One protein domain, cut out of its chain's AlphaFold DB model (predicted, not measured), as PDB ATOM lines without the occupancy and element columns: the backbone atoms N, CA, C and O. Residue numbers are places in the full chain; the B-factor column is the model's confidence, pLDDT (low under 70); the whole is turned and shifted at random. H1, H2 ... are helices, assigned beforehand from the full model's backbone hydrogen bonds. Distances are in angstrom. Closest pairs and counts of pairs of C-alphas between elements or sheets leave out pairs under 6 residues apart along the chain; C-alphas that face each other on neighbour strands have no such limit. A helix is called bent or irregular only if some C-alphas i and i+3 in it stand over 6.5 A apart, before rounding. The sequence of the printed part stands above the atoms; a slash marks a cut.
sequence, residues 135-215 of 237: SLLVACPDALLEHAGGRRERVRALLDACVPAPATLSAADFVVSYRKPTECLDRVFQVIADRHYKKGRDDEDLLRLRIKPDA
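This is residues 135 to 215 of the 237 residues of an uncharacterized protein of Sorangium cellulosum (strain So ce56) (UniProt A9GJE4). Three helices, H2, H3 and H5, lie side by side with their lines only shallowly tilted, H3 running opposite ways to both H2 and H5 and their centres making a triangle, and short H1 sits on the side away from H3, at the corner with H2 and near H5. H4 lies off one end, while a long loop leads from H5 to short H6 and a trailing tail. The printed part has 81 residues with six named helices, H1 to H6 in order, and no named strand: all helix, compact, radius of gyration of the C-alphas 12.1 A, spans 30 by 29 by 25 A.

H3, residues 149 to 160, touches H5, residues 182 to 192, closest at C-alphas Val 155 and Val 188, 5.9 A, at a shallow tilt of 20 degrees, opposite ways. H2, residues 141 to 147, forms a hairpin with H3, closest at C-alphas Leu 145 and Arg 152, 5.2 A, at a shallow tilt of 24 degrees. H1, residues 135 to 139, and H2 only just touch, with 3 pairs of C-alphas within 8 A, only at the corner, closest at C-alphas Leu 137 and Leu 144, 6.4 A. H4, residues 171 to 177, is close to but not clearly touching H1, with C-alphas Ala 139 and Phe 174 closest at 7.9 A. H6, residues 204 to 207, is likewise close but not clearly touching H5, with C-alphas Ile 192 and Leu 206 closest at 7.8 A. Every O i to N i+4 pair is within hydrogen-bond range in H1, H2 and H4, against 6 of 8 in H3 and 5 of 7 in H5; H6 is too short for one.

H3 is 17.1 A long and irregular, with C-alphas 150 and 153 7.9 A apart; H5 is 14.5 A. H1 begins at C-alpha 135 (-27.608, -23.833, -8.262) and H6 ends at C-alpha 207 (-18.522, -24.524, -14.842).

The C-alphas of His 196 and Ala 215 are farthest apart, 32.9 A. The printed part has no cut; the link from H5 to H6 is long. Residues 192 to 214 have pLDDT under 70.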
ATOM      1  N   SER A 135     -26.658 -24.939  -8.432       76.75
ATOM      2  CA  SER A 135     -27.608 -23.833  -8.262       76.75
ATOM      3  C   SER A 135     -27.131 -22.546  -8.937       76.75
ATOM      4  O   SER A 135     -27.955 -21.810  -9.475       76.75
ATOM      5  N   LEU A 136     -25.816 -22.290  -8.986       75.25
ATOM      6  CA  LEU A 136     -25.267 -21.151  -9.740       75.25
ATOM      7  C   LEU A 136     -25.565 -21.242 -11.235       75.25
ATOM      8  O   LEU A 136     -25.792 -20.219 -11.878       75.25
ATOM      9  N   LEU A 137     -25.573 -22.456 -11.784       75.00
ATOM     10  CA  LEU A 137     -25.794 -22.679 -13.212       75.00
ATOM     11  C   LEU A 137     -27.240 -22.372 -13.611       75.00
ATOM     12  O   LEU A 137     -27.477 -21.861 -14.703       75.00
ATOM     13  N   VAL A 138     -28.201 -22.619 -12.717       79.25
ATOM     14  CA  VAL A 138     -29.617 -22.267 -12.929       79.25
ATOM     15  C   VAL A 138     -29.983 -20.867 -12.443       79.25
ATOM     16  O   VAL A 138     -31.042 -20.368 -12.814       79.25
ATOM     17  N   ALA A 139     -29.120 -20.200 -11.670       80.94
ATOM     18  CA  ALA A 139     -29.362 -18.834 -11.201       80.94
ATOM     19  C   ALA A 139     -29.371 -17.808 -12.346       80.94
ATOM     20  O   ALA A 139     -30.039 -16.783 -12.236       80.94
ATOM     21  N   CYS A 140     -28.697 -18.100 -13.461       78.94
ATOM     22  CA  CYS A 140     -28.749 -17.305 -14.689       78.94
ATOM     23  C   CYS A 140     -29.036 -18.222 -15.898       78.94
ATOM     24  O   CYS A 140     -28.106 -18.624 -16.608       78.94
ATOM     25  N   PRO A 141     -30.314 -18.578 -16.143       78.69
ATOM     26  CA  PRO A 141     -30.705 -19.493 -17.217       78.69
ATOM     27  C   PRO A 141     -30.216 -19.051 -18.600       78.69
ATOM     28  O   PRO A 141     -29.830 -19.885 -19.413       78.69
ATOM     29  N   ASP A 142     -30.168 -17.746 -18.869       77.69
ATOM     30  CA  ASP A 142     -29.717 -17.227 -20.161       77.69
ATOM     31  C   ASP A 142     -28.241 -17.525 -20.438       77.69
ATOM     32  O   ASP A 142     -27.896 -17.903 -21.561       77.69
ATOM     33  N   ALA A 143     -27.376 -17.440 -19.422       75.19
ATOM     34  CA  ALA A 143     -25.970 -17.815 -19.561       75.19
ATOM     35  C   ALA A 143     -25.823 -19.313 -19.879       75.19
ATOM     36  O   ALA A 143     -25.051 -19.693 -20.764       75.19
ATOM     37  N   LEU A 144     -26.617 -20.160 -19.218       76.62
ATOM     38  CA  LEU A 144     -26.670 -21.600 -19.478       76.62
ATOM     39  C   LEU A 144     -27.153 -21.908 -20.907       76.62
ATOM     40  O   LEU A 144     -26.579 -22.752 -21.599       76.62
ATOM     41  N   LEU A 145     -28.168 -21.186 -21.386       81.50
ATOM     42  CA  LEU A 145     -28.711 -21.319 -22.741       81.50
ATOM     43  C   LEU A 145     -27.753 -20.840 -23.832       81.50
ATOM     44  O   LEU A 145     -27.775 -21.372 -24.942       81.50
ATOM     45  N   GLU A 146     -26.940 -19.824 -23.563       78.81
ATOM     46  CA  GLU A 146     -25.881 -19.399 -24.480       78.81
ATOM     47  C   GLU A 146     -24.789 -20.458 -24.601       78.81
ATOM     48  O   GLU A 146     -24.381 -20.798 -25.712       78.81
ATOM     49  N   HIS A 147     -24.371 -21.045 -23.481       75.94
ATOM     50  CA  HIS A 147     -23.386 -22.126 -23.485       75.94
ATOM     51  C   HIS A 147     -23.887 -23.394 -24.179       75.94
ATOM     52  O   HIS A 147     -23.116 -24.090 -24.838       75.94
ATOM     53  N   ALA A 148     -25.186 -23.682 -24.089       78.00
ATOM     54  CA  ALA A 148     -25.786 -24.808 -24.794       78.00
ATOM     55  C   ALA A 148     -25.593 -24.734 -26.328       78.00
ATOM     56  O   ALA A 148     -25.621 -25.777 -26.992       78.00
ATOM     57  N   GLY A 149     -25.370 -23.537 -26.894       82.88
ATOM     58  CA  GLY A 149     -25.068 -23.334 -28.311       82.88
ATOM     59  C   GLY A 149     -26.148 -23.927 -29.220       82.88
ATOM     60  O   GLY A 149     -27.331 -23.640 -29.060       82.88
ATOM     61  N   GLY A 150     -25.771 -24.822 -30.139       82.25
ATOM     62  CA  GLY A 150     -26.720 -25.511 -31.031       82.25
ATOM     63  C   GLY A 150     -27.779 -26.370 -30.318       82.25
ATOM     64  O   GLY A 150     -28.753 -26.783 -30.939       82.25
ATOM     65  N   ARG A 151     -27.627 -26.623 -29.011       85.56
ATOM     66  CA  ARG A 151     -28.586 -27.365 -28.171       85.56
ATOM     67  C   ARG A 151     -29.522 -26.447 -27.380       85.56
ATOM     68  O   ARG A 151     -30.301 -26.944 -26.568       85.56
ATOM     69  N   ARG A 152     -29.452 -25.129 -27.599       88.31
ATOM     70  CA  ARG A 152     -30.195 -24.091 -26.865       88.31
ATOM     71  C   ARG A 152     -31.676 -24.413 -26.689       88.31
ATOM     72  O   ARG A 152     -32.149 -24.397 -25.561       88.31
ATOM     73  N   GLU A 153     -32.384 -24.752 -27.764       90.31
ATOM     74  CA  GLU A 153     -33.829 -25.032 -27.699       90.31
ATOM     75  C   GLU A 153     -34.153 -26.263 -26.848       90.31
ATOM     76  O   GLU A 153     -35.110 -26.268 -26.077       90.31
ATOM     77  N   ARG A 154     -33.306 -27.296 -26.908       88.19
ATOM     78  CA  ARG A 154     -33.477 -28.500 -26.089       88.19
ATOM     79  C   ARG A 154     -33.212 -28.218 -24.611       88.19
ATOM     80  O   ARG A 154     -33.943 -28.718 -23.766       88.19
ATOM     81  N   VAL A 155     -32.189 -27.422 -24.296       87.31
ATOM     82  CA  VAL A 155     -31.900 -27.009 -22.912       87.31
ATOM     83  C   VAL A 155     -33.001 -26.096 -22.374       87.31
ATOM     84  O   VAL A 155     -33.426 -26.286 -21.240       87.31
ATOM     85  N   ARG A 156     -33.528 -25.176 -23.191       91.12
ATOM     86  CA  ARG A 156     -34.677 -24.325 -22.844       91.12
ATOM     87  C   ARG A 156     -35.892 -25.164 -22.469       91.12
ATOM     88  O   ARG A 156     -36.384 -25.027 -21.359       91.12
ATOM     89  N   ALA A 157     -36.282 -26.107 -23.325       90.75
ATOM     90  CA  ALA A 157     -37.407 -26.999 -23.050       90.75
ATOM     91  C   ALA A 157     -37.228 -27.814 -21.754       90.75
ATOM     92  O   ALA A 157     -38.200 -28.090 -21.058       90.75
ATOM     93  N   LEU A 158     -35.992 -28.199 -21.413       90.25
ATOM     94  CA  LEU A 158     -35.704 -28.898 -20.161       90.25
ATOM     95  C   LEU A 158     -35.824 -27.988 -18.936       90.25
ATOM     96  O   LEU A 158     -36.394 -28.420 -17.939       90.25
ATOM     97  N   LEU A 159     -35.330 -26.750 -19.015       89.69
ATOM     98  CA  LEU A 159     -35.476 -25.762 -17.942       89.69
ATOM     99  C   LEU A 159     -36.946 -25.367 -17.736       89.69
ATOM    100  O   LEU A 159     -37.393 -25.264 -16.597       89.69
ATOM    101  N   ASP A 160     -37.709 -25.214 -18.821       91.25
ATOM    102  CA  ASP A 160     -39.146 -24.912 -18.782       91.25
ATOM    103  C   ASP A 160     -39.970 -26.074 -18.203       91.25
ATOM    104  O   ASP A 160     -41.031 -25.858 -17.621       91.25
ATOM    105  N   ALA A 161     -39.477 -27.310 -18.334       90.12
ATOM    106  CA  ALA A 161     -40.098 -28.502 -17.759       90.12
ATOM    107  C   ALA A 161     -39.745 -28.729 -16.278       90.12
ATOM    108  O   ALA A 161     -40.307 -29.634 -15.654       90.12
ATOM    109  N   CYS A 162     -38.818 -27.955 -15.705       89.12
ATOM    110  CA  CYS A 162     -38.549 -28.020 -14.276       89.12
ATOM    111  C   CYS A 162     -39.732 -27.449 -13.485       89.12
ATOM    112  O   CYS A 162     -40.407 -26.520 -13.926       89.12
ATOM    113  N   VAL A 163     -39.997 -28.012 -12.305       86.81
ATOM    114  CA  VAL A 163     -41.164 -27.648 -11.495       86.81
ATOM    115  C   VAL A 163     -40.698 -27.054 -10.167       86.81
ATOM    116  O   VAL A 163     -40.190 -27.802  -9.333       86.81
ATOM    117  N   PRO A 164     -40.895 -25.745  -9.928       88.19
ATOM    118  CA  PRO A 164     -41.328 -24.695 -10.871       88.19
ATOM    119  C   PRO A 164     -40.208 -24.259 -11.834       88.19
ATOM    120  O   PRO A 164     -39.035 -24.385 -11.496       88.19
ATOM    121  N   ALA A 165     -40.527 -23.699 -13.005       89.38
ATOM    122  CA  ALA A 165     -39.511 -23.315 -13.992       89.38
ATOM    123  C   ALA A 165     -38.615 -22.163 -13.472       89.38
ATOM    124  O   ALA A 165     -39.160 -21.146 -13.023       89.38
ATOM    125  N   PRO A 166     -37.269 -22.240 -13.575       87.94
ATOM    126  CA  PRO A 166     -36.359 -21.269 -12.955       87.94
ATOM    127  C   PRO A 166     -36.610 -19.823 -13.399       87.94
ATOM    128  O   PRO A 166     -36.569 -18.899 -12.591       87.94
ATOM    129  N   ALA A 167     -36.907 -19.629 -14.689       86.06
ATOM    130  CA  ALA A 167     -37.121 -18.313 -15.286       86.06
ATOM    131  C   ALA A 167     -38.398 -17.612 -14.786       86.06
ATOM    132  O   ALA A 167     -38.500 -16.393 -14.883       86.06
ATOM    133  N   THR A 168     -39.358 -18.367 -14.246       88.75
ATOM    134  CA  THR A 168     -40.634 -17.824 -13.748       88.75
ATOM    135  C   THR A 168     -40.592 -17.409 -12.281       88.75
ATOM    136  O   THR A 168     -41.533 -16.786 -11.794       88.75
ATOM    137  N   LEU A 169     -39.516 -17.746 -11.568       88.62
ATOM    138  CA  LEU A 169     -39.403 -17.487 -10.141       88.62
ATOM    139  C   LEU A 169     -38.873 -16.088  -9.844       88.62
ATOM    140  O   LEU A 169     -37.930 -15.601 -10.480       88.62
ATOM    141  N   SER A 170     -39.422 -15.495  -8.783       89.00
ATOM    142  CA  SER A 170     -38.772 -14.383  -8.101       89.00
ATOM    143  C   SER A 170     -37.432 -14.841  -7.505       89.00
ATOM    144  O   SER A 170     -37.189 -16.032  -7.304       89.00
ATOM    145  N   ALA A 171     -36.551 -13.894  -7.185       86.12
ATOM    146  CA  ALA A 171     -35.284 -14.210  -6.531       86.12
ATOM    147  C   ALA A 171     -35.472 -14.950  -5.190       86.12
ATOM    148  O   ALA A 171     -34.749 -15.902  -4.909       86.12
ATOM    149  N   ALA A 172     -36.472 -14.552  -4.395       86.56
ATOM    150  CA  ALA A 172     -36.770 -15.176  -3.107       86.56
ATOM    151  C   ALA A 172     -37.280 -16.617  -3.270       86.56
ATOM    152  O   ALA A 172     -36.808 -17.519  -2.578       86.56
ATOM    153  N   ASP A 173     -38.187 -16.853  -4.221       88.25
ATOM    154  CA  ASP A 173     -38.714 -18.198  -4.478       88.25
ATOM    155  C   ASP A 173     -37.641 -19.111  -5.075       88.25
ATOM    156  O   ASP A 173     -37.563 -20.292  -4.742       88.25
ATOM    157  N   PHE A 174     -36.752 -18.556  -5.904       88.44
ATOM    158  CA  PHE A 174     -35.625 -19.291  -6.465       88.44
ATOM    159  C   PHE A 174     -34.712 -19.862  -5.373       88.44
ATOM    160  O   PHE A 174     -34.366 -21.042  -5.424       88.44
ATOM    161  N   VAL A 175     -34.365 -19.056  -4.363       84.75
ATOM    162  CA  VAL A 175     -33.525 -19.486  -3.229       84.75
ATOM    163  C   VAL A 175     -34.134 -20.685  -2.499       84.75
ATOM    164  O   VAL A 175     -33.407 -21.576  -2.056       84.75
ATOM    165  N   VAL A 176     -35.464 -20.730  -2.396       86.81
ATOM    166  CA  VAL A 176     -36.189 -21.831  -1.757       86.81
ATOM    167  C   VAL A 176     -36.229 -23.061  -2.669       86.81
ATOM    168  O   VAL A 176     -35.834 -24.152  -2.250       86.81
ATOM    169  N   SER A 177     -36.684 -22.900  -3.915       85.62
ATOM    170  CA  SER A 177     -36.957 -24.011  -4.839       85.62
ATOM    171  C   SER A 177     -35.698 -24.663  -5.411       85.62
ATOM    172  O   SER A 177     -35.666 -25.877  -5.590       85.62
ATOM    173  N   TYR A 178     -34.646 -23.886  -5.674       84.69
ATOM    174  CA  TYR A 178     -33.430 -24.344  -6.359       84.69
ATOM    175  C   TYR A 178     -32.219 -24.485  -5.436       84.69
ATOM    176  O   TYR A 178     -31.074 -24.546  -5.892       84.69
ATOM    177  N   ARG A 179     -32.466 -24.622  -4.128       80.75
ATOM    178  CA  ARG A 179     -31.441 -24.978  -3.139       80.75
ATOM    179  C   ARG A 179     -30.756 -26.310  -3.463       80.75
ATOM    180  O   ARG A 179     -29.551 -26.437  -3.310       80.75
ATOM    181  N   LYS A 180     -31.538 -27.282  -3.949       78.19
ATOM    182  CA  LYS A 180     -31.086 -28.613  -4.386       78.19
ATOM    183  C   LYS A 180     -31.583 -28.884  -5.808       78.19
ATOM    184  O   LYS A 180     -32.585 -29.572  -5.983       78.19
ATOM    185  N   PRO A 181     -30.920 -28.337  -6.837       76.88
ATOM    186  CA  PRO A 181     -31.448 -28.293  -8.200       76.88
ATOM    187  C   PRO A 181     -31.251 -29.605  -8.977       76.88
ATOM    188  O   PRO A 181     -31.511 -29.641 -10.178       76.88
ATOM    189  N   THR A 182     -30.774 -30.671  -8.323       74.31
ATOM    190  CA  THR A 182     -30.339 -31.929  -8.948       74.31
ATOM    191  C   THR A 182     -31.392 -32.512  -9.886       74.31
ATOM    192  O   THR A 182     -31.082 -32.829 -11.026       74.31
ATOM    193  N   GLU A 183     -32.658 -32.565  -9.465       73.44
ATOM    194  CA  GLU A 183     -33.733 -33.146 -10.282       73.44
ATOM    195  C   GLU A 183     -33.974 -32.376 -11.592       73.44
ATOM    196  O   GLU A 183     -34.225 -32.982 -12.635       73.44
ATOM    197  N   CYS A 184     -33.857 -31.045 -11.556       81.19
ATOM    198  CA  CYS A 184     -33.954 -30.203 -12.748       81.19
ATOM    199  C   CYS A 184     -32.709 -30.356 -13.634       81.19
ATOM    200  O   CYS A 184     -32.797 -30.489 -14.857       81.19
ATOM    201  N   LEU A 185     -31.531 -30.360 -13.012       78.19
ATOM    202  CA  LEU A 185     -30.264 -30.253 -13.719       78.19
ATOM    203  C   LEU A 185     -29.708 -31.570 -14.249       78.19
ATOM    204  O   LEU A 185     -28.986 -31.539 -15.241       78.19
ATOM    205  N   ASP A 186     -30.092 -32.718 -13.693       78.25
ATOM    206  CA  ASP A 186     -29.645 -34.026 -14.181       78.25
ATOM    207  C   ASP A 186     -29.960 -34.207 -15.673       78.25
ATOM    208  O   ASP A 186     -29.116 -34.651 -16.456       78.25
ATOM    209  N   ARG A 187     -31.159 -33.795 -16.104       76.00
ATOM    210  CA  ARG A 187     -31.579 -33.875 -17.514       76.00
ATOM    211  C   ARG A 187     -30.882 -32.836 -18.384       76.00
ATOM    212  O   ARG A 187     -30.524 -33.128 -19.525       76.00
ATOM    213  N   VAL A 188     -30.677 -31.632 -17.855       78.31
ATOM    214  CA  VAL A 188     -29.970 -30.552 -18.555       78.31
ATOM    215  C   VAL A 188     -28.516 -30.949 -18.807       78.31
ATOM    216  O   VAL A 188     -28.032 -30.838 -19.934       78.31
ATOM    217  N   PHE A 189     -27.834 -31.500 -17.804       74.62
ATOM    218  CA  PHE A 189     -26.448 -31.925 -17.941       74.62
ATOM    219  C   PHE A 189     -26.275 -33.127 -18.858       74.62
ATOM    220  O   PHE A 189     -25.299 -33.153 -19.598       74.62
ATOM    221  N   GLN A 190     -27.226 -34.061 -18.921       73.19
ATOM    222  CA  GLN A 190     -27.188 -35.119 -19.939       73.19
ATOM    223  C   GLN A 190     -27.138 -34.552 -21.367       73.19
ATOM    224  O   GLN A 190     -26.458 -35.108 -22.226       73.19
ATOM    225  N   VAL A 191     -27.820 -33.430 -21.623       75.38
ATOM    226  CA  VAL A 191     -27.828 -32.780 -22.943       75.38
ATOM    227  C   VAL A 191     -26.571 -31.948 -23.187       75.38
ATOM    228  O   VAL A 191     -26.057 -31.951 -24.307       75.38
ATOM    229  N   ILE A 192     -26.065 -31.232 -22.177       69.44
ATOM    230  CA  ILE A 192     -24.898 -30.347 -22.335       69.44
ATOM    231  C   ILE A 192     -23.574 -31.133 -22.303       69.44
ATOM    232  O   ILE A 192     -22.670 -30.830 -23.083       69.44
ATOM    233  N   ALA A 193     -23.466 -32.168 -21.472       62.25
ATOM    234  CA  ALA A 193     -22.255 -32.978 -21.311       62.25
ATOM    235  C   ALA A 193     -22.154 -34.156 -22.295       62.25
ATOM    236  O   ALA A 193     -21.119 -34.816 -22.347       62.25
ATOM    237  N   ASP A 194     -23.237 -34.466 -23.021       56.59
ATOM    238  CA  ASP A 194     -23.370 -35.661 -23.878       56.59
ATOM    239  C   ASP A 194     -23.039 -36.988 -23.143       56.59
ATOM    240  O   ASP A 194     -22.706 -38.014 -23.738       56.59
ATOM    241  N   ARG A 195     -23.091 -36.964 -21.800       51.16
ATOM    242  CA  ARG A 195     -22.733 -38.048 -20.872       51.16
ATOM    243  C   ARG A 195     -23.550 -37.943 -19.582       51.16
ATOM    244  O   ARG A 195     -24.090 -36.894 -19.245       51.16
ATOM    245  N   HIS A 196     -23.615 -39.049 -18.840       52.31
ATOM    246  CA  HIS A 196     -24.224 -39.092 -17.511       52.31
ATOM    247  C   HIS A 196     -23.393 -38.245 -16.535       52.31
ATOM    248  O   HIS A 196     -22.323 -38.682 -16.096       52.31
ATOM    249  N   TYR A 197     -23.889 -37.051 -16.206       50.41
ATOM    250  CA  TYR A 197     -23.363 -36.225 -15.123       50.41
ATOM    251  C   TYR A 197     -23.336 -37.029 -13.819       50.41
ATOM    252  O   TYR A 197     -24.291 -37.736 -13.492       50.41
ATOM    253  N   LYS A 198     -22.230 -36.942 -13.080       51.50
ATOM    254  CA  LYS A 198     -22.134 -37.445 -11.708       51.50
ATOM    255  C   LYS A 198     -21.819 -36.260 -10.805       51.50
ATOM    256  O   LYS A 198     -20.868 -35.533 -11.075       51.50
ATOM    257  N   LYS A 199     -22.592 -36.102  -9.727       47.09
ATOM    258  CA  LYS A 199     -22.326 -35.110  -8.677       47.09
ATOM    259  C   LYS A 199     -20.865 -35.217  -8.212       47.09
ATOM    260  O   LYS A 199     -20.410 -36.321  -7.917       47.09
ATOM    261  N   GLY A 200     -20.160 -34.086  -8.157       48.62
ATOM    262  CA  GLY A 200     -18.757 -34.020  -7.724       48.62
ATOM    263  C   GLY A 200     -17.735 -34.536  -8.744       48.62
ATOM    264  O   GLY A 200     -16.620 -34.863  -8.362       48.62
ATOM    265  N   ARG A 201     -18.103 -34.674 -10.026       49.16
ATOM    266  CA  ARG A 201     -17.140 -34.973 -11.093       49.16
ATOM    267  C   ARG A 201     -16.626 -33.674 -11.714       49.16
ATOM    268  O   ARG A 201     -17.425 -32.815 -12.092       49.16
ATOM    269  N   ASP A 202     -15.307 -33.583 -11.861       45.59
ATOM    270  CA  ASP A 202     -14.592 -32.492 -12.533       45.59
ATOM    271  C   ASP A 202     -14.773 -32.549 -14.055       45.59
ATOM    272  O   ASP A 202     -13.826 -32.725 -14.817       45.59
ATOM    273  N   ASP A 203     -16.009 -32.416 -14.533       51.06
ATOM    274  CA  ASP A 203     -16.214 -32.029 -15.924       51.06
ATOM    275  C   ASP A 203     -15.908 -30.523 -16.003       51.06
ATOM    276  O   ASP A 203     -16.793 -29.677 -15.837       51.06
ATOM    277  N   GLU A 204     -14.617 -30.207 -16.187       46.31
ATOM    278  CA  GLU A 204     -14.018 -28.858 -16.196       46.31
ATOM    279  C   GLU A 204     -14.789 -27.835 -17.059       46.31
ATOM    280  O   GLU A 204     -14.682 -26.631 -16.843       46.31
ATOM    281  N   ASP A 205     -15.585 -28.278 -18.036       49.28
ATOM    282  CA  ASP A 205     -16.198 -27.406 -19.040       49.28
ATOM    283  C   ASP A 205     -17.599 -26.879 -18.689       49.28
ATOM    284  O   ASP A 205     -17.979 -25.813 -19.183       49.28
ATOM    285  N   LEU A 206     -18.360 -27.542 -17.807       51.31
ATOM    286  CA  LEU A 206     -19.721 -27.093 -17.467       51.31
ATOM    287  C   LEU A 206     -19.738 -25.916 -16.488       51.31
ATOM    288  O   LEU A 206     -20.702 -25.164 -16.479       51.31
ATOM    289  N   LEU A 207     -18.688 -25.724 -15.682       47.25
ATOM    290  CA  LEU A 207     -18.522 -24.524 -14.842       47.25
ATOM    291  C   LEU A 207     -17.632 -23.448 -15.439       47.25
ATOM    292  O   LEU A 207     -17.743 -22.286 -15.050       47.25
ATOM    293  N   ARG A 208     -16.823 -23.789 -16.448       48.94
ATOM    294  CA  ARG A 208     -16.261 -22.789 -17.364       48.94
ATOM    295  C   ARG A 208     -17.347 -22.012 -18.109       48.94
ATOM    296  O   ARG A 208     -16.994 -21.134 -18.893       48.94
ATOM    297  N   LEU A 209     -18.635 -22.282 -17.854       47.84
ATOM    298  CA  LEU A 209     -19.742 -21.336 -17.973       47.84
ATOM    299  C   LEU A 209     -19.367 -20.007 -17.316       47.84
ATOM    300  O   LEU A 209     -19.587 -19.723 -16.141       47.84
ATOM    301  N   ARG A 210     -18.697 -19.209 -18.140       48.06
ATOM    302  CA  ARG A 210     -18.066 -17.958 -17.797       48.06
ATOM    303  C   ARG A 210     -19.079 -17.080 -17.097       48.06
ATOM    304  O   ARG A 210     -20.026 -16.589 -17.704       48.06
ATOM    305  N   ILE A 211     -18.745 -16.716 -15.870       50.50
ATOM    306  CA  ILE A 211     -19.231 -15.496 -15.236       50.50
ATOM    307  C   ILE A 211     -18.474 -14.306 -15.850       50.50
ATOM    308  O   ILE A 211     -17.748 -13.555 -15.205       50.50
ATOM    309  N   LYS A 212     -18.623 -14.197 -17.169       53.12
ATOM    310  CA  LYS A 212     -18.402 -13.050 -18.042       53.12
ATOM    311  C   LYS A 212     -19.383 -13.265 -19.200       53.12
ATOM    312  O   LYS A 212     -19.259 -14.299 -19.857       53.12
ATOM    313  N   PRO A 213     -20.308 -12.329 -19.473       57.88
ATOM    314  CA  PRO A 213     -19.983 -10.908 -19.573       57.88
ATOM    315  C   PRO A 213     -20.976  -9.964 -18.862       57.88
ATOM    316  O   PRO A 213     -22.103 -10.327 -18.565       57.88
ATOM    317  N   ASP A 214     -20.487  -8.749 -18.601       66.56
ATOM    318  CA  ASP A 214     -21.169  -7.579 -18.024       66.56
ATOM    319  C   ASP A 214     -21.726  -7.687 -16.589       66.56
ATOM    320  O   ASP A 214     -21.739  -8.743 -15.956       66.56
ATOM    321  N   ALA A 215     -22.020  -6.527 -16.004       72.31
ATOM    322  CA  ALA A 215     -22.444  -6.389 -14.616       72.31
ATOM    323  C   ALA A 215     -23.887  -6.869 -14.377       72.31
ATOM    324  O   ALA A 215     -24.219  -7.229 -13.249       72.31
TER     325      ALA A 215